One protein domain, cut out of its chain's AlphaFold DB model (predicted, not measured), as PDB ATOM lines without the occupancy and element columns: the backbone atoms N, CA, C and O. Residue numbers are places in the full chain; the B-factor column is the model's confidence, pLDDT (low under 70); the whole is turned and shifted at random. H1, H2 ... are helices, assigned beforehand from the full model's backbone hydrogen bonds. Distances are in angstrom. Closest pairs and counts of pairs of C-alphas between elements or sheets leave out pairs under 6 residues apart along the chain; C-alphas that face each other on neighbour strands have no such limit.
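AT A GLANCE: This is residues 2 to 121 of the 309 residues of an uncharacterized protein of Deltaproteobacteria bacterium (UniProt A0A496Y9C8). Two short helices, H2 and H4, lie near the middle among loops, while the long helix H3 runs away from this middle and the chain folds back from its far end to H4 through residues 62 to 74. H6 lies toward the opposite end of the longest axis, with the short H5 between it and the middle, and H1 lies far out at the first printed residues. The printed part has 120 residues, with six named helices in the order H1, H2, H3, H4, H5, H6 and no named strand. Its class is all helix, although under half of the residues, 51 of 120, are in named elements. The whole is only just compact, close to loose, with a radius of gyration of the C-alphas of 16.2 A and spans of 50 by 38 by 29 A.

IN THESE COORDINATES: H1 is residues 3 to 9, 10.1 A from first to last C-alpha, and begins with C-alpha 3 at (-34.042, 54.472, -1.453). H2 is residues 21 to 24, 4.9 A long. H3, the longest helix, is residues 43 to 61 and measures 27.1 A. H4 is residues 75 to 81, 10.1 A long, with C-alpha 75 at (-29.775, 78.380, 6.591). H5 is residues 90 to 93, 5.1 A long. H6 is residues 112 to 121, 14.3 A long, and ends with C-alpha 121 at (-5.908, 85.018, 8.920).

HOW THE PARTS SIT: H2 and H4 have the centres nearest to the mean of the C-alphas, at 3.5 A and 7.6 A. They are close but not clearly touching; their closest C-alphas, those of Trp 22 and Trp 75, are 5.0 A apart. H2 and H5 are also close but not clearly touching, with their closest C-alphas, those of Val 21 and Ile 93, 7.9 A apart. H2 and H3 are only just apart, at 8.1 A. H5 and H6 are only just apart, at 8.3 A. H1 is apart from H2, H3, H4, H5 and H6, and its centre is 21.8 A from the mean of the C-alphas. In H1, H3, H4 and H6 every O i to N i+4 pair is within hydrogen-bond range; H2 and H5 are too short for such a pair, and each has its one O i to N i+3 pair within range.

THE WHOLE: The two C-alphas farthest apart, those of Gln 64 and Arg 120, are 50.8 A apart. Residues 60 to 69 stand free. The link from H4 to H5 is short, and those from H1 to H2, H2 to H3, H3 to H4 and H5 to H6 are long. The printed part has no cut. The mean pLDDT of the printed part is 80.8; residues 2 to 11 and 62 to 70 are under 70.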
ATOM      1  N   THR A   2     -32.065  49.947  -1.449       41.56
ATOM      2  CA  THR A   2     -33.252  50.703  -1.013       41.56
ATOM      3  C   THR A   2     -33.016  52.216  -1.114       41.56
ATOM      4  O   THR A   2     -31.893  52.695  -0.956       41.56
ATOM      5  N   VAL A   3     -34.080  52.994  -1.353       43.84
ATOM      6  CA  VAL A   3     -34.042  54.472  -1.453       43.84
ATOM      7  C   VAL A   3     -33.388  55.122  -0.221       43.84
ATOM      8  O   VAL A   3     -32.724  56.151  -0.332       43.84
ATOM      9  N   LYS A   4     -33.507  54.476   0.947       39.75
ATOM     10  CA  LYS A   4     -32.901  54.894   2.219       39.75
ATOM     11  C   LYS A   4     -31.366  54.790   2.204       39.75
ATOM     12  O   LYS A   4     -30.704  55.774   2.513       39.75
ATOM     13  N   ALA A   5     -30.817  53.680   1.702       37.59
ATOM     14  CA  ALA A   5     -29.371  53.485   1.554       37.59
ATOM     15  C   ALA A   5     -28.745  54.462   0.538       37.59
ATOM     16  O   ALA A   5     -27.627  54.930   0.730       37.59
ATOM     17  N   LYS A   6     -29.491  54.834  -0.516       38.25
ATOM     18  CA  LYS A   6     -29.063  55.850  -1.497       38.25
ATOM     19  C   LYS A   6     -29.080  57.274  -0.912       38.25
ATOM     20  O   LYS A   6     -28.256  58.096  -1.288       38.25
ATOM     21  N   ARG A   7     -30.001  57.576   0.015       43.25
ATOM     22  CA  ARG A   7     -30.054  58.853   0.760       43.25
ATOM     23  C   ARG A   7     -28.964  58.962   1.832       43.25
ATOM     24  O   ARG A   7     -28.494  60.064   2.091       43.25
ATOM     25  N   GLU A   8     -28.563  57.852   2.448       49.41
ATOM     26  CA  GLU A   8     -27.456  57.814   3.416       49.41
ATOM     27  C   GLU A   8     -26.083  57.907   2.739       49.41
ATOM     28  O   GLU A   8     -25.229  58.646   3.224       49.41
ATOM     29  N   SER A   9     -25.886  57.266   1.581       47.69
ATOM     30  CA  SER A   9     -24.625  57.372   0.829       47.69
ATOM     31  C   SER A   9     -24.358  58.782   0.286       47.69
ATOM     32  O   SER A   9     -23.205  59.194   0.201       47.69
ATOM     33  N   MET A  10     -25.405  59.569   0.005       50.12
ATOM     34  CA  MET A  10     -25.283  60.984  -0.376       50.12
ATOM     35  C   MET A  10     -24.863  61.907   0.780       50.12
ATOM     36  O   MET A  10     -24.608  63.076   0.533       50.12
ATOM     37  N   LYS A  11     -24.785  61.442   2.034       55.78
ATOM     38  CA  LYS A  11     -24.323  62.274   3.166       55.78
ATOM     39  C   LYS A  11     -22.815  62.199   3.404       55.78
ATOM     40  O   LYS A  11     -22.302  62.937   4.246       55.78
ATOM     41  N   ILE A  12     -22.112  61.317   2.694       75.31
ATOM     42  CA  ILE A  12     -20.667  61.155   2.838       75.31
ATOM     43  C   ILE A  12     -19.991  62.336   2.140       75.31
ATOM     44  O   ILE A  12     -20.099  62.509   0.929       75.31
ATOM     45  N   VAL A  13     -19.317  63.172   2.925       77.19
ATOM     46  CA  VAL A  13     -18.488  64.261   2.406       77.19
ATOM     47  C   VAL A  13     -17.139  63.659   2.015       77.19
ATOM     48  O   VAL A  13     -16.511  63.036   2.873       77.19
ATOM     49  N   PRO A  14     -16.685  63.803   0.756       82.69
ATOM     50  CA  PRO A  14     -15.371  63.312   0.360       82.69
ATOM     51  C   PRO A  14     -14.255  63.940   1.214       82.69
ATOM     52  O   PRO A  14     -14.386  65.111   1.590       82.69
ATOM     53  N   PRO A  15     -13.153  63.217   1.491       73.62
ATOM     54  CA  PRO A  15     -11.986  63.787   2.164       73.62
ATOM     55  C   PRO A  15     -11.542  65.102   1.505       73.62
ATOM     56  O   PRO A  15     -11.568  65.232   0.282       73.62
ATOM     57  N   GLY A  16     -11.203  66.107   2.315       73.75
ATOM     58  CA  GLY A  16     -10.786  67.434   1.841       73.75
ATOM     59  C   GLY A  16     -11.909  68.341   1.315       73.75
ATOM     60  O   GLY A  16     -11.670  69.516   1.041       73.75
ATOM     61  N   LYS A  17     -13.157  67.863   1.193       82.56
ATOM     62  CA  LYS A  17     -14.294  68.716   0.814       82.56
ATOM     63  C   LYS A  17     -15.016  69.255   2.046       82.56
ATOM     64  O   LYS A  17     -15.203  68.558   3.037       82.56
ATOM     65  N   LYS A  18     -15.464  70.510   1.964       85.44
ATOM     66  CA  LYS A  18     -16.200  71.190   3.038       85.44
ATOM     67  C   LYS A  18     -17.699  71.274   2.694       85.44
ATOM     68  O   LYS A  18     -18.064  71.477   1.533       85.44
ATOM     69  N   LYS A  19     -18.590  71.101   3.678       89.81
ATOM     70  CA  LYS A  19     -20.055  71.189   3.481       89.81
ATOM     71  C   LYS A  19     -20.497  72.635   3.278       89.81
ATOM     72  O   LYS A  19     -20.031  73.526   3.974       89.81
ATOM     73  N   CYS A  20     -21.449  72.890   2.389       90.56
ATOM     74  CA  CYS A  20     -22.080  74.207   2.306       90.56
ATOM     75  C   CYS A  20     -22.867  74.525   3.588       90.56
ATOM     76  O   CYS A  20     -23.420  73.616   4.203       90.56
ATOM     77  N   VAL A  21     -22.974  75.807   3.956       89.25
ATOM     78  CA  VAL A  21     -23.746  76.262   5.132       89.25
ATOM     79  C   VAL A  21     -25.207  75.813   5.092       89.25
ATOM     80  O   VAL A  21     -25.747  75.410   6.115       89.25
ATOM     81  N   TRP A  22     -25.820  75.757   3.905       92.25
ATOM     82  CA  TRP A  22     -27.176  75.232   3.716       92.25
ATOM     83  C   TRP A  22     -27.281  73.733   4.025       92.25
ATOM     84  O   TRP A  22     -28.307  73.275   4.522       92.25
ATOM     85  N   MET A  23     -26.230  72.961   3.723       91.88
ATOM     86  CA  MET A  23     -26.169  71.528   4.025       91.88
ATOM     87  C   MET A  23     -25.848  71.295   5.504       91.88
ATOM     88  O   MET A  23     -26.432  70.410   6.122       91.88
ATOM     89  N   GLU A  24     -24.943  72.090   6.083       88.44
ATOM     90  CA  GLU A  24     -24.613  72.026   7.512       88.44
ATOM     91  C   GLU A  24     -25.827  72.389   8.381       88.44
ATOM     92  O   GLU A  24     -26.071  71.723   9.382       88.44
ATOM     93  N   ALA A  25     -26.636  73.365   7.953       89.44
ATOM     94  CA  ALA A  25     -27.900  73.729   8.595       89.44
ATOM     95  C   ALA A  25     -29.034  72.705   8.369       89.44
ATOM     96  O   ALA A  25     -30.115  72.854   8.931       89.44
ATOM     97  N   GLY A  26     -28.827  71.687   7.524       88.88
ATOM     98  CA  GLY A  26     -29.834  70.668   7.213       88.88
ATOM     99  C   GLY A  26     -30.959  71.128   6.279       88.88
ATOM    100  O   GLY A  26     -31.900  70.370   6.055       88.88
ATOM    101  N   VAL A  27     -30.857  72.329   5.704       90.56
ATOM    102  CA  VAL A  27     -31.851  72.883   4.771       90.56
ATOM    103  C   VAL A  27     -31.796  72.185   3.410       90.56
ATOM    104  O   VAL A  27     -32.820  71.998   2.755       90.56
ATOM    105  N   VAL A  28     -30.603  71.774   2.973       90.69
ATOM    106  CA  VAL A  28     -30.424  70.968   1.757       90.69
ATOM    107  C   VAL A  28     -29.738  69.650   2.075       90.69
ATOM    108  O   VAL A  28     -28.861  69.570   2.931       90.69
ATOM    109  N   SER A  29     -30.120  68.600   1.352       87.19
ATOM    110  CA  SER A  29     -29.615  67.245   1.589       87.19
ATOM    111  C   SER A  29     -28.140  67.078   1.220       87.19
ATOM    112  O   SER A  29     -27.417  66.358   1.909       87.19
ATOM    113  N   TYR A  30     -27.692  67.737   0.148       89.38
ATOM    114  CA  TYR A  30     -26.310  67.682  -0.309       89.38
ATOM    115  C   TYR A  30     -25.922  68.935  -1.090       89.38
ATOM    116  O   TYR A  30     -26.488  69.237  -2.141       89.38
ATOM    117  N   LYS A  31     -24.909  69.644  -0.598       92.12
ATOM    118  CA  LYS A  31     -24.199  70.688  -1.337       92.12
ATOM    119  C   LYS A  31     -22.831  70.865  -0.699       92.12
ATOM    120  O   LYS A  31     -22.723  71.178   0.484       92.12
ATOM    121  N   LEU A  32     -21.783  70.695  -1.494       91.19
ATOM    122  CA  LEU A  32     -20.423  71.019  -1.075       91.19
ATOM    123  C   LEU A  32     -20.141  72.503  -1.319       91.19
ATOM    124  O   LEU A  32     -20.647  73.092  -2.284       91.19
ATOM    125  N   CYS A  33     -19.350  73.093  -0.428       86.94
ATOM    126  CA  CYS A  33     -18.863  74.454  -0.565       86.94
ATOM    127  C   CYS A  33     -17.774  74.505  -1.643       86.94
ATOM    128  O   CYS A  33     -16.777  73.793  -1.563       86.94
ATOM    129  N   ASP A  34     -17.972  75.366  -2.636       84.81
ATOM    130  CA  ASP A  34     -17.059  75.629  -3.751       84.81
ATOM    131  C   ASP A  34     -16.629  77.106  -3.833       84.81
ATOM    132  O   ASP A  34     -15.989  77.493  -4.803       84.81
ATOM    133  N   ASN A  35     -16.970  77.915  -2.820       81.56
ATOM    134  CA  ASN A  35     -16.643  79.348  -2.737       81.56
ATOM    135  C   ASN A  35     -15.920  79.726  -1.431       81.56
ATOM    136  O   ASN A  35     -16.084  80.824  -0.919       81.56
ATOM    137  N   ASN A  36     -15.226  78.761  -0.820       78.94
ATOM    138  CA  ASN A  36     -14.511  78.896   0.456       78.94
ATOM    139  C   ASN A  36     -15.239  79.698   1.560       78.94
ATOM    140  O   ASN A  36     -14.638  80.487   2.287       78.94
ATOM    141  N   TYR A  37     -16.552  79.478   1.677       81.12
ATOM    142  CA  TYR A  37     -17.448  80.132   2.636       81.12
ATOM    143  C   TYR A  37     -17.555  81.656   2.533       81.12
ATOM    144  O   TYR A  37     -18.073  82.290   3.454       81.12
ATOM    145  N   ASP A  38     -17.182  82.244   1.396       79.06
ATOM    146  CA  ASP A  38     -17.683  83.564   1.035       79.06
ATOM    147  C   ASP A  38     -19.135  83.443   0.559       79.06
ATOM    148  O   ASP A  38     -19.439  83.351  -0.631       79.06
ATOM    149  N   CYS A  39     -20.055  83.349   1.516       83.44
ATOM    150  CA  CYS A  39     -21.483  83.284   1.224       83.44
ATOM    151  C   CYS A  39     -22.021  84.609   0.667       83.44
ATOM    152  O   CYS A  39     -23.010  84.575  -0.056       83.44
ATOM    153  N   SER A  40     -21.354  85.737   0.943       80.44
ATOM    154  CA  SER A  40     -21.794  87.079   0.534       80.44
ATOM    155  C   SER A  40     -21.656  87.347  -0.966       80.44
ATOM    156  O   SER A  40     -22.344  88.206  -1.507       80.44
ATOM    157  N   THR A  41     -20.797  86.589  -1.651       81.44
ATOM    158  CA  THR A  41     -20.647  86.622  -3.114       81.44
ATOM    159  C   THR A  41     -21.108  85.320  -3.779       81.44
ATOM    160  O   THR A  41     -21.019  85.147  -4.997       81.44
ATOM    161  N   CYS A  42     -21.623  84.364  -2.999       87.19
ATOM    162  CA  CYS A  42     -21.947  83.036  -3.497       87.19
ATOM    163  C   CYS A  42     -23.252  83.038  -4.304       87.19
ATOM    164  O   CYS A  42     -24.346  83.152  -3.755       87.19
ATOM    165  N   VAL A  43     -23.153  82.761  -5.610       90.69
ATOM    166  CA  VAL A  43     -24.313  82.637  -6.518       90.69
ATOM    167  C   VAL A  43     -25.351  81.632  -6.006       90.69
ATOM    168  O   VAL A  43     -26.554  81.853  -6.137       90.69
ATOM    169  N   TYR A  44     -24.898  80.522  -5.414       92.50
ATOM    170  CA  TYR A  44     -25.799  79.518  -4.854       92.50
ATOM    171  C   TYR A  44     -26.547  80.043  -3.626       92.50
ATOM    172  O   TYR A  44     -27.754  79.833  -3.534       92.50
ATOM    173  N   ASP A  45     -25.854  80.733  -2.711       92.06
ATOM    174  CA  ASP A  45     -26.486  81.333  -1.533       92.06
ATOM    175  C   ASP A  45     -27.533  82.361  -1.963       92.06
ATOM    176  O   ASP A  45     -28.702  82.205  -1.626       92.06
ATOM    177  N   HIS A  46     -27.164  83.304  -2.833       92.06
ATOM    178  CA  HIS A  46     -28.084  84.319  -3.355       92.06
ATOM    179  C   HIS A  46     -29.315  83.698  -4.025       92.06
ATOM    180  O   HIS A  46     -30.447  84.110  -3.769       92.06
ATOM    181  N   GLY A  47     -29.118  82.663  -4.848       93.94
ATOM    182  CA  GLY A  47     -30.220  81.938  -5.478       93.94
ATOM    183  C   GLY A  47     -31.144  81.252  -4.466       93.94
ATOM    184  O   GLY A  47     -32.365  81.274  -4.632       93.94
ATOM    185  N   MET A  48     -30.583  80.673  -3.404       94.25
ATOM    186  CA  MET A  48     -31.349  80.037  -2.329       94.25
ATOM    187  C   MET A  48     -32.118  81.058  -1.485       94.25
ATOM    188  O   MET A  48     -33.301  80.840  -1.229       94.25
ATOM    189  N   GLN A  49     -31.501  82.187  -1.128       92.88
ATOM    190  CA  GLN A  49     -32.161  83.290  -0.419       92.88
ATOM    191  C   GLN A  49     -33.372  83.806  -1.208       92.88
ATOM    192  O   GLN A  49     -34.481  83.881  -0.679       92.88
ATOM    193  N   LEU A  50     -33.194  84.074  -2.509       92.44
ATOM    194  CA  LEU A  50     -34.279  84.509  -3.394       92.44
ATOM    195  C   LEU A  50     -35.395  83.464  -3.502       92.44
ATOM    196  O   LEU A  50     -36.576  83.813  -3.536       92.44
ATOM    197  N   LYS A  51     -35.037  82.175  -3.558       92.44
ATOM    198  CA  LYS A  51     -36.014  81.083  -3.605       92.44
ATOM    199  C   LYS A  51     -36.841  81.018  -2.321       92.44
ATOM    200  O   LYS A  51     -38.060  80.900  -2.418       92.44
ATOM    201  N   VAL A  52     -36.203  81.130  -1.155       92.75
ATOM    202  CA  VAL A  52     -36.886  81.167   0.147       92.75
ATOM    203  C   VAL A  52     -37.831  82.364   0.224       92.75
ATOM    204  O   VAL A  52     -39.001  82.186   0.556       92.75
ATOM    205  N   ALA A  53     -37.364  83.561  -0.146       90.31
ATOM    206  CA  ALA A  53     -38.178  84.777  -0.132       90.31
ATOM    207  C   ALA A  53     -39.453  84.625  -0.979       90.31
ATOM    208  O   ALA A  53     -40.560  84.800  -0.471       90.31
ATOM    209  N   ARG A  54     -39.315  84.165  -2.231       88.88
ATOM    210  CA  ARG A  54     -40.459  83.915  -3.129       88.88
ATOM    211  C   ARG A  54     -41.439  82.886  -2.570       88.88
ATOM    212  O   ARG A  54     -42.647  83.020  -2.744       88.88
ATOM    213  N   GLN A  55     -40.942  81.834  -1.923       88.12
ATOM    214  CA  GLN A  55     -41.807  80.806  -1.345       88.12
ATOM    215  C   GLN A  55     -42.534  81.295  -0.088       88.12
ATOM    216  O   GLN A  55     -43.703  80.955   0.086       88.12
ATOM    217  N   LYS A  56     -41.904  82.136   0.743       87.88
ATOM    218  CA  LYS A  56     -42.577  82.796   1.873       87.88
ATOM    219  C   LYS A  56     -43.702  83.716   1.404       87.88
ATOM    220  O   LYS A  56     -44.797  83.664   1.963       87.88
ATOM    221  N   GLU A  57     -43.462  84.506   0.359       85.69
ATOM    222  CA  GLU A  57     -44.487  85.358  -0.258       85.69
ATOM    223  C   GLU A  57     -45.655  84.520  -0.798       85.69
ATOM    224  O   GLU A  57     -46.811  84.793  -0.479       85.69
ATOM    225  N   ALA A  58     -45.365  83.444  -1.537       82.81
ATOM    226  CA  ALA A  58     -46.389  82.559  -2.090       82.81
ATOM    227  C   ALA A  58     -47.236  81.864  -1.008       82.81
ATOM    228  O   ALA A  58     -48.452  81.765  -1.150       82.81
ATOM    229  N   VAL A  59     -46.616  81.405   0.086       79.88
ATOM    230  CA  VAL A  59     -47.332  80.798   1.223       79.88
ATOM    231  C   VAL A  59     -48.198  81.825   1.947       79.88
ATOM    232  O   VAL A  59     -49.318  81.501   2.338       79.88
ATOM    233  N   SER A  60     -47.709  83.059   2.085       76.94
ATOM    234  CA  SER A  60     -48.459  84.155   2.710       76.94
ATOM    235  C   SER A  60     -49.671  84.572   1.870       76.94
ATOM    236  O   SER A  60     -50.712  84.910   2.425       76.94
ATOM    237  N   ALA A  61     -49.561  84.508   0.538       77.56
ATOM    238  CA  ALA A  61     -50.644  84.831  -0.391       77.56
ATOM    239  C   ALA A  61     -51.665  83.688  -0.575       77.56
ATOM    240  O   ALA A  61     -52.843  83.955  -0.797       77.56
ATOM    241  N   MET A  62     -51.238  82.417  -0.499       66.25
ATOM    242  CA  MET A  62     -52.097  81.239  -0.704       66.25
ATOM    243  C   MET A  62     -51.731  80.093   0.268       66.25
ATOM    244  O   MET A  62     -50.888  79.247  -0.050       66.25
ATOM    245  N   PRO A  63     -52.398  79.996   1.436       62.72
ATOM    246  CA  PRO A  63     -52.040  79.034   2.486       62.72
ATOM    247  C   PRO A  63     -52.197  77.548   2.103       62.72
ATOM    248  O   PRO A  63     -51.503  76.698   2.657       62.72
ATOM    249  N   GLN A  64     -53.080  77.214   1.150       54.22
ATOM    250  CA  GLN A  64     -53.565  75.838   0.919       54.22
ATOM    251  C   GLN A  64     -52.940  75.073  -0.266       54.22
ATOM    252  O   GLN A  64     -53.454  74.035  -0.668       54.22
ATOM    253  N   ALA A  65     -51.818  75.522  -0.837       52.12
ATOM    254  CA  ALA A  65     -51.128  74.728  -1.862       52.12
ATOM    255  C   ALA A  65     -50.321  73.580  -1.216       52.12
ATOM    256  O   ALA A  65     -49.180  73.785  -0.794       52.12
ATOM    257  N   GLU A  66     -50.906  72.388  -1.092       45.06
ATOM    258  CA  GLU A  66     -50.221  71.157  -0.670       45.06
ATOM    259  C   GLU A  66     -49.557  70.468  -1.877       45.06
ATOM    260  O   GLU A  66     -50.177  70.329  -2.928       45.06
ATOM    261  N   GLY A  67     -48.293  70.032  -1.744       45.06
ATOM    262  CA  GLY A  67     -47.700  69.092  -2.713       45.06
ATOM    263  C   GLY A  67     -46.220  69.245  -3.093       45.06
ATOM    264  O   GLY A  67     -45.711  68.397  -3.817       45.06
ATOM    265  N   SER A  68     -45.484  70.254  -2.617       48.34
ATOM    266  CA  SER A  68     -44.019  70.305  -2.803       48.34
ATOM    267  C   SER A  68     -43.317  70.660  -1.495       48.34
ATOM    268  O   SER A  68     -43.861  71.442  -0.720       48.34
ATOM    269  N   GLU A  69     -42.145  70.066  -1.220       58.88
ATOM    270  CA  GLU A  69     -41.273  70.458  -0.097       58.88
ATOM    271  C   GLU A  69     -41.038  71.976  -0.169       58.88
ATOM    272  O   GLU A  69     -40.291  72.469  -1.022       58.88
ATOM    273  N   LYS A  70     -41.737  72.735   0.683       68.19
ATOM    274  CA  LYS A  70     -41.667  74.196   0.701       68.19
ATOM    275  C   LYS A  70     -40.400  74.604   1.449       68.19
ATOM    276  O   LYS A  70     -40.350  74.582   2.675       68.19
ATOM    277  N   LEU A  71     -39.377  74.979   0.693       79.94
ATOM    278  CA  LEU A  71     -38.153  75.609   1.171       79.94
ATOM    279  C   LEU A  71     -38.468  77.039   1.648       79.94
ATOM    280  O   LEU A  71     -38.284  78.017   0.927       79.94
ATOM    281  N   THR A  72     -38.974  77.144   2.870       83.25
ATOM    282  CA  THR A  72     -39.424  78.411   3.468       83.25
ATOM    283  C   THR A  72     -38.456  78.967   4.494       83.25
ATOM    284  O   THR A  72     -38.715  80.028   5.039       83.25
ATOM    285  N   GLU A  73     -37.330  78.306   4.732       89.06
ATOM    286  CA  GLU A  73     -36.372  78.707   5.753       89.06
ATOM    287  C   GLU A  73     -34.985  78.854   5.146       89.06
ATOM    288  O   GLU A  73     -34.542  78.044   4.325       89.06
ATOM    289  N   THR A  74     -34.297  79.910   5.559       92.69
ATOM    290  CA  THR A  74     -32.890  80.116   5.239       92.69
ATOM    291  C   THR A  74     -32.005  79.240   6.124       92.69
ATOM    292  O   THR A  74     -32.417  78.755   7.181       92.69
ATOM    293  N   TRP A  75     -30.744  79.061   5.729       90.56
ATOM    294  CA  TRP A  75     -29.775  78.380   6.591       90.56
ATOM    295  C   TRP A  75     -29.571  79.109   7.928       90.56
ATOM    296  O   TRP A  75     -29.386  78.448   8.945       90.56
ATOM    297  N   VAL A  76     -29.638  80.448   7.945       91.25
ATOM    298  CA  VAL A  76     -29.511  81.254   9.171       91.25
ATOM    299  C   VAL A  76     -30.681  80.975  10.105       91.25
ATOM    300  O   VAL A  76     -30.465  80.701  11.281       91.25
ATOM    301  N   GLU A  77     -31.905  80.974   9.575       92.25
ATOM    302  CA  GLU A  77     -33.118  80.674  10.343       92.25
ATOM    303  C   GLU A  77     -33.045  79.280  10.962       92.25
ATOM    304  O   GLU A  77     -33.182  79.151  12.178       92.25
ATOM    305  N   LYS A  78     -32.675  78.257  10.178       91.56
ATOM    306  CA  LYS A  78     -32.467  76.907  10.721       91.56
ATOM    307  C   LYS A  78     -31.379  76.829  11.778       91.56
ATOM    308  O   LYS A  78     -31.525  76.121  12.770       91.56
ATOM    309  N   MET A  79     -30.293  77.571  11.606       89.94
ATOM    310  CA  MET A  79     -29.228  77.603  12.602       89.94
ATOM    311  C   MET A  79     -29.641  78.336  13.884       89.94
ATOM    312  O   MET A  79     -29.100  78.033  14.949       89.94
ATOM    313  N   LEU A  80     -30.582  79.279  13.815       92.31
ATOM    314  CA  LEU A  80     -31.129  79.978  14.978       92.31
ATOM    315  C   LEU A  80     -32.118  79.122  15.778       92.31
ATOM    316  O   LEU A  80     -32.226  79.319  16.989       92.31
ATOM    317  N   GLU A  81     -32.771  78.133  15.166       92.38
ATOM    318  CA  GLU A  81     -33.614  77.163  15.886       92.38
ATOM    319  C   GLU A  81     -32.810  76.249  16.820       92.38
ATOM    320  O   GLU A  81     -33.336  75.741  17.812       92.38
ATOM    321  N   LEU A  82     -31.519  76.047  16.536       90.25
ATOM    322  CA  LEU A  82     -30.658  75.213  17.367       90.25
ATOM    323  C   LEU A  82     -30.469  75.819  18.769       90.25
ATOM    324  O   LEU A  82     -30.382  77.048  18.911       90.25
ATOM    325  N   PRO A  83     -30.298  74.980  19.813       92.75
ATOM    326  CA  PRO A  83     -29.867  75.441  21.128       92.75
ATOM    327  C   PRO A  83     -28.578  76.254  21.018       92.75
ATOM    328  O   PRO A  83     -27.705  75.916  20.219       92.75
ATOM    329  N   ALA A  84     -28.412  77.283  21.856       89.06
ATOM    330  CA  ALA A  84     -27.236  78.158  21.812       89.06
ATOM    331  C   ALA A  84     -25.911  77.367  21.802       89.06
ATOM    332  O   ALA A  84     -25.017  77.686  21.029       89.06
ATOM    333  N   SER A  85     -25.819  76.267  22.559       90.94
ATOM    334  CA  SER A  85     -24.642  75.384  22.608       90.94
ATOM    335  C   SER A  85     -24.267  74.717  21.276       90.94
ATOM    336  O   SER A  85     -23.128  74.283  21.112       90.94
ATOM    337  N   GLN A  86     -25.198  74.635  20.326       90.75
ATOM    338  CA  GLN A  86     -25.026  73.985  19.025       90.75
ATOM    339  C   GLN A  86     -24.863  74.979  17.868       90.75
ATOM    340  O   GLN A  86     -24.545  74.567  16.752       90.75
ATOM    341  N   ARG A  87     -25.028  76.285  18.115       92.12
ATOM    342  CA  ARG A  87     -24.876  77.340  17.101       92.12
ATOM    343  C   ARG A  87     -23.399  77.576  16.793       92.12
ATOM    344  O   ARG A  87     -22.804  78.523  17.294       92.12
ATOM    345  N   LYS A  88     -22.762  76.685  16.032       90.88
ATOM    346  CA  LYS A  88     -21.327  76.776  15.706       90.88
ATOM    347  C   LYS A  88     -21.012  78.106  15.010       90.88
ATOM    348  O   LYS A  88     -21.706  78.508  14.088       90.88
ATOM    349  N   CYS A  89     -19.938  78.777  15.416       89.69
ATOM    350  CA  CYS A  89     -19.416  79.948  14.709       89.69
ATOM    351  C   CYS A  89     -19.040  79.587  13.264       89.69
ATOM    352  O   CYS A  89     -18.614  78.459  13.010       89.69
ATOM    353  N   ARG A  90     -19.111  80.551  12.332       85.81
ATOM    354  CA  ARG A  90     -18.713  80.322  10.935       85.81
ATOM    355  C   ARG A  90     -17.302  79.734  10.818       85.81
ATOM    356  O   ARG A  90     -17.139  78.731  10.142       85.81
ATOM    357  N   TYR A  91     -16.334  80.243  11.582       84.75
ATOM    358  CA  TYR A  91     -14.958  79.723  11.600       84.75
ATOM    359  C   TYR A  91     -14.837  78.298  12.157       84.75
ATOM    360  O   TYR A  91     -13.916  77.566  11.808       84.75
ATOM    361  N   MET A  92     -15.769  77.883  13.021       88.00
ATOM    362  CA  MET A  92     -15.830  76.505  13.515       88.00
ATOM    363  C   MET A  92     -16.452  75.576  12.466       88.00
ATOM    364  O   MET A  92     -16.010  74.443  12.310       88.00
ATOM    365  N   ILE A  93     -17.455  76.054  11.720       84.12
ATOM    366  CA  ILE A  93     -18.057  75.308  10.602       84.12
ATOM    367  C   ILE A  93     -17.017  75.059   9.503       84.12
ATOM    368  O   ILE A  93     -16.988  73.979   8.918       84.12
ATOM    369  N   THR A  94     -16.152  76.039   9.239       75.12
ATOM    370  CA  THR A  94     -15.131  75.960   8.186       75.12
ATOM    371  C   THR A  94     -13.856  75.227   8.590       75.12
ATOM    372  O   THR A  94     -13.036  74.944   7.712       75.12
ATOM    373  N   GLY A  95     -13.699  74.910   9.879       78.12
ATOM    374  CA  GLY A  95     -12.546  74.199  10.433       78.12
ATOM    375  C   GLY A  95     -11.351  75.078  10.814       78.12
ATOM    376  O   GLY A  95     -10.324  74.531  11.190       78.12
ATOM    377  N   GLU A  96     -11.474  76.408  10.765       78.06
ATOM    378  CA  GLU A  96     -10.377  77.336  11.111       78.06
ATOM    379  C   GLU A  96     -10.129  77.415  12.625       78.06
ATOM    380  O   GLU A  96      -9.045  77.770  13.080       78.06
ATOM    381  N   ILE A  97     -11.147  77.098  13.432       84.69
ATOM    382  CA  ILE A  97     -11.038  77.038  14.892       84.69
ATOM    383  C   ILE A  97     -11.749  75.804  15.440       84.69
ATOM    384  O   ILE A  97     -12.812  75.407  14.964       84.69
ATOM    385  N   ALA A  98     -11.196  75.235  16.510       85.75
ATOM    386  CA  ALA A  98     -11.717  74.002  17.094       85.75
ATOM    387  C   ALA A  98     -13.084  74.179  17.776       85.75
ATOM    388  O   ALA A  98     -13.943  73.300  17.706       85.75
ATOM    389  N   ARG A  99     -13.296  75.300  18.481       88.94
ATOM    390  CA  ARG A  99     -14.519  75.518  19.262       88.94
ATOM    391  C   ARG A  99     -14.847  76.994  19.402       88.94
ATOM    392  O   ARG A  99     -14.130  77.733  20.066       88.94
ATOM    393  N   LYS A 100     -15.998  77.392  18.865       91.56
ATOM    394  CA  LYS A 100     -16.657  78.654  19.204       91.56
ATOM    395  C   LYS A 100     -18.131  78.585  18.833       91.56
ATOM    396  O   LYS A 100     -18.478  78.155  17.737       91.56
ATOM    397  N   ILE A 101     -18.979  79.067  19.729       93.50
ATOM    398  CA  ILE A 101     -20.408  79.267  19.481       93.50
ATOM    399  C   ILE A 101     -20.631  80.685  18.938       93.50
ATOM    400  O   ILE A 101     -19.908  81.611  19.304       93.50
ATOM    401  N   CYS A 102     -21.604  80.850  18.049       91.56
ATOM    402  CA  CYS A 102     -22.044  82.114  17.479       91.56
ATOM    403  C   CYS A 102     -23.024  82.821  18.434       91.56
ATOM    404  O   CYS A 102     -24.147  82.338  18.594       91.56
ATOM    405  N   PRO A 103     -22.648  83.962  19.049       90.19
ATOM    406  CA  PRO A 103     -23.580  84.771  19.832       90.19
ATOM    407  C   PRO A 103     -24.334  85.802  18.977       90.19
ATOM    408  O   PRO A 103     -25.312  86.364  19.448       90.19
ATOM    409  N   ASN A 104     -23.881  86.063  17.745       88.62
ATOM    410  CA  ASN A 104     -24.292  87.231  16.958       88.62
ATOM    411  C   ASN A 104     -25.276  86.901  15.829       88.62
ATOM    412  O   ASN A 104     -25.198  87.494  14.762       88.62
ATOM    413  N   SER A 105     -26.110  85.873  15.996       90.31
ATOM    414  CA  SER A 105     -27.117  85.474  14.996       90.31
ATOM    415  C   SER A 105     -26.598  85.312  13.557       90.31
ATOM    416  O   SER A 105     -27.343  85.467  12.599       90.31
ATOM    417  N   TYR A 106     -25.314  84.973  13.408       88.62
ATOM    418  CA  TYR A 106     -24.599  84.887  12.129       88.62
ATOM    419  C   TYR A 106     -24.456  86.209  11.352       88.62
ATOM    420  O   TYR A 106     -23.999  86.191  10.210       88.62
ATOM    421  N   GLU A 107     -24.697  87.357  11.987       87.06
ATOM    422  CA  GLU A 107     -24.358  88.692  11.482       87.06
ATOM    423  C   GLU A 107     -22.848  88.939  11.602       87.06
ATOM    424  O   GLU A 107     -22.358  89.704  12.434       87.06
ATOM    425  N   CYS A 108     -22.064  88.211  10.812       83.31
ATOM    426  CA  CYS A 108     -20.614  88.162  10.995       83.31
ATOM    427  C   CYS A 108     -19.934  89.506  10.693       83.31
ATOM    428  O   CYS A 108     -18.943  89.820  11.341       83.31
ATOM    429  N   GLY A 109     -20.513  90.339   9.820       78.88
ATOM    430  CA  GLY A 109     -19.991  91.680   9.517       78.88
ATOM    431  C   GLY A 109     -19.939  92.635  10.718       78.88
ATOM    432  O   GLY A 109     -19.105  93.532  10.737       78.88
ATOM    433  N   ASN A 110     -20.761  92.403  11.747       84.88
ATOM    434  CA  ASN A 110     -20.803  93.212  12.974       84.88
ATOM    435  C   ASN A 110     -20.167  92.497  14.180       84.88
ATOM    436  O   ASN A 110     -20.341  92.907  15.327       84.88
ATOM    437  N   CYS A 111     -19.471  91.383  13.956       88.06
ATOM    438  CA  CYS A 111     -18.938  90.549  15.024       88.06
ATOM    439  C   CYS A 111     -17.463  90.886  15.286       88.06
ATOM    440  O   CYS A 111     -16.613  90.673  14.430       88.06
ATOM    441  N   ALA A 112     -17.121  91.310  16.506       89.38
ATOM    442  CA  ALA A 112     -15.729  91.607  16.878       89.38
ATOM    443  C   ALA A 112     -14.787  90.401  16.709       89.38
ATOM    444  O   ALA A 112     -13.634  90.542  16.316       89.38
ATOM    445  N   PHE A 113     -15.282  89.183  16.958       89.56
ATOM    446  CA  PHE A 113     -14.484  87.981  16.712       89.56
ATOM    447  C   PHE A 113     -14.209  87.765  15.225       89.56
ATOM    448  O   PHE A 113     -13.187  87.192  14.871       89.56
ATOM    449  N   ASP A 114     -15.128  88.197  14.367       86.44
ATOM    450  CA  ASP A 114     -14.932  88.136  12.931       86.44
ATOM    451  C   ASP A 114     -13.790  89.034  12.486       86.44
ATOM    452  O   ASP A 114     -12.884  88.566  11.810       86.44
ATOM    453  N   GLN A 115     -13.788  90.281  12.959       83.19
ATOM    454  CA  GLN A 115     -12.724  91.250  12.698       83.19
ATOM    455  C   GLN A 115     -11.359  90.699  13.127       83.19
ATOM    456  O   GLN A 115     -10.452  90.606  12.307       83.19
ATOM    457  N   ILE A 116     -11.258  90.199  14.365       86.94
ATOM    458  CA  ILE A 116     -10.024  89.593  14.892       86.94
ATOM    459  C   ILE A 116      -9.584  88.396  14.045       86.94
ATOM    460  O   ILE A 116      -8.404  88.237  13.745       86.94
ATOM    461  N   MET A 117     -10.516  87.519  13.662       84.06
ATOM    462  CA  MET A 117     -10.175  86.361  12.840       84.06
ATOM    463  C   MET A 117      -9.734  86.761  11.438       84.06
ATOM    464  O   MET A 117      -8.828  86.132  10.904       84.06
ATOM    465  N   GLN A 118     -10.353  87.777  10.836       78.31
ATOM    466  CA  GLN A 118      -9.920  88.293   9.544       78.31
ATOM    467  C   GLN A 118      -8.498  88.850   9.639       78.31
ATOM    468  O   GLN A 118      -7.663  88.432   8.851       78.31
ATOM    469  N   GLU A 119      -8.195  89.695  10.625       79.00
ATOM    470  CA  GLU A 119      -6.837  90.215  10.855       79.00
ATOM    471  C   GLU A 119      -5.822  89.089  11.084       79.00
ATOM    472  O   GLU A 119      -4.762  89.053  10.460       79.00
ATOM    473  N   ARG A 120      -6.169  88.107  11.923       79.50
ATOM    474  CA  ARG A 120      -5.312  86.948  12.191       79.50
ATOM    475  C   ARG A 120      -5.033  86.140  10.929       79.50
ATOM    476  O   ARG A 120      -3.883  85.825  10.668       79.50
ATOM    477  N   LEU A 121      -6.060  85.802  10.152       70.62
ATOM    478  CA  LEU A 121      -5.908  85.018   8.920       70.62
ATOM    479  C   LEU A 121      -5.155  85.792   7.829       70.62
ATOM    480  O   LEU A 121      -4.558  85.187   6.943       70.62
TER     481      LEU A 121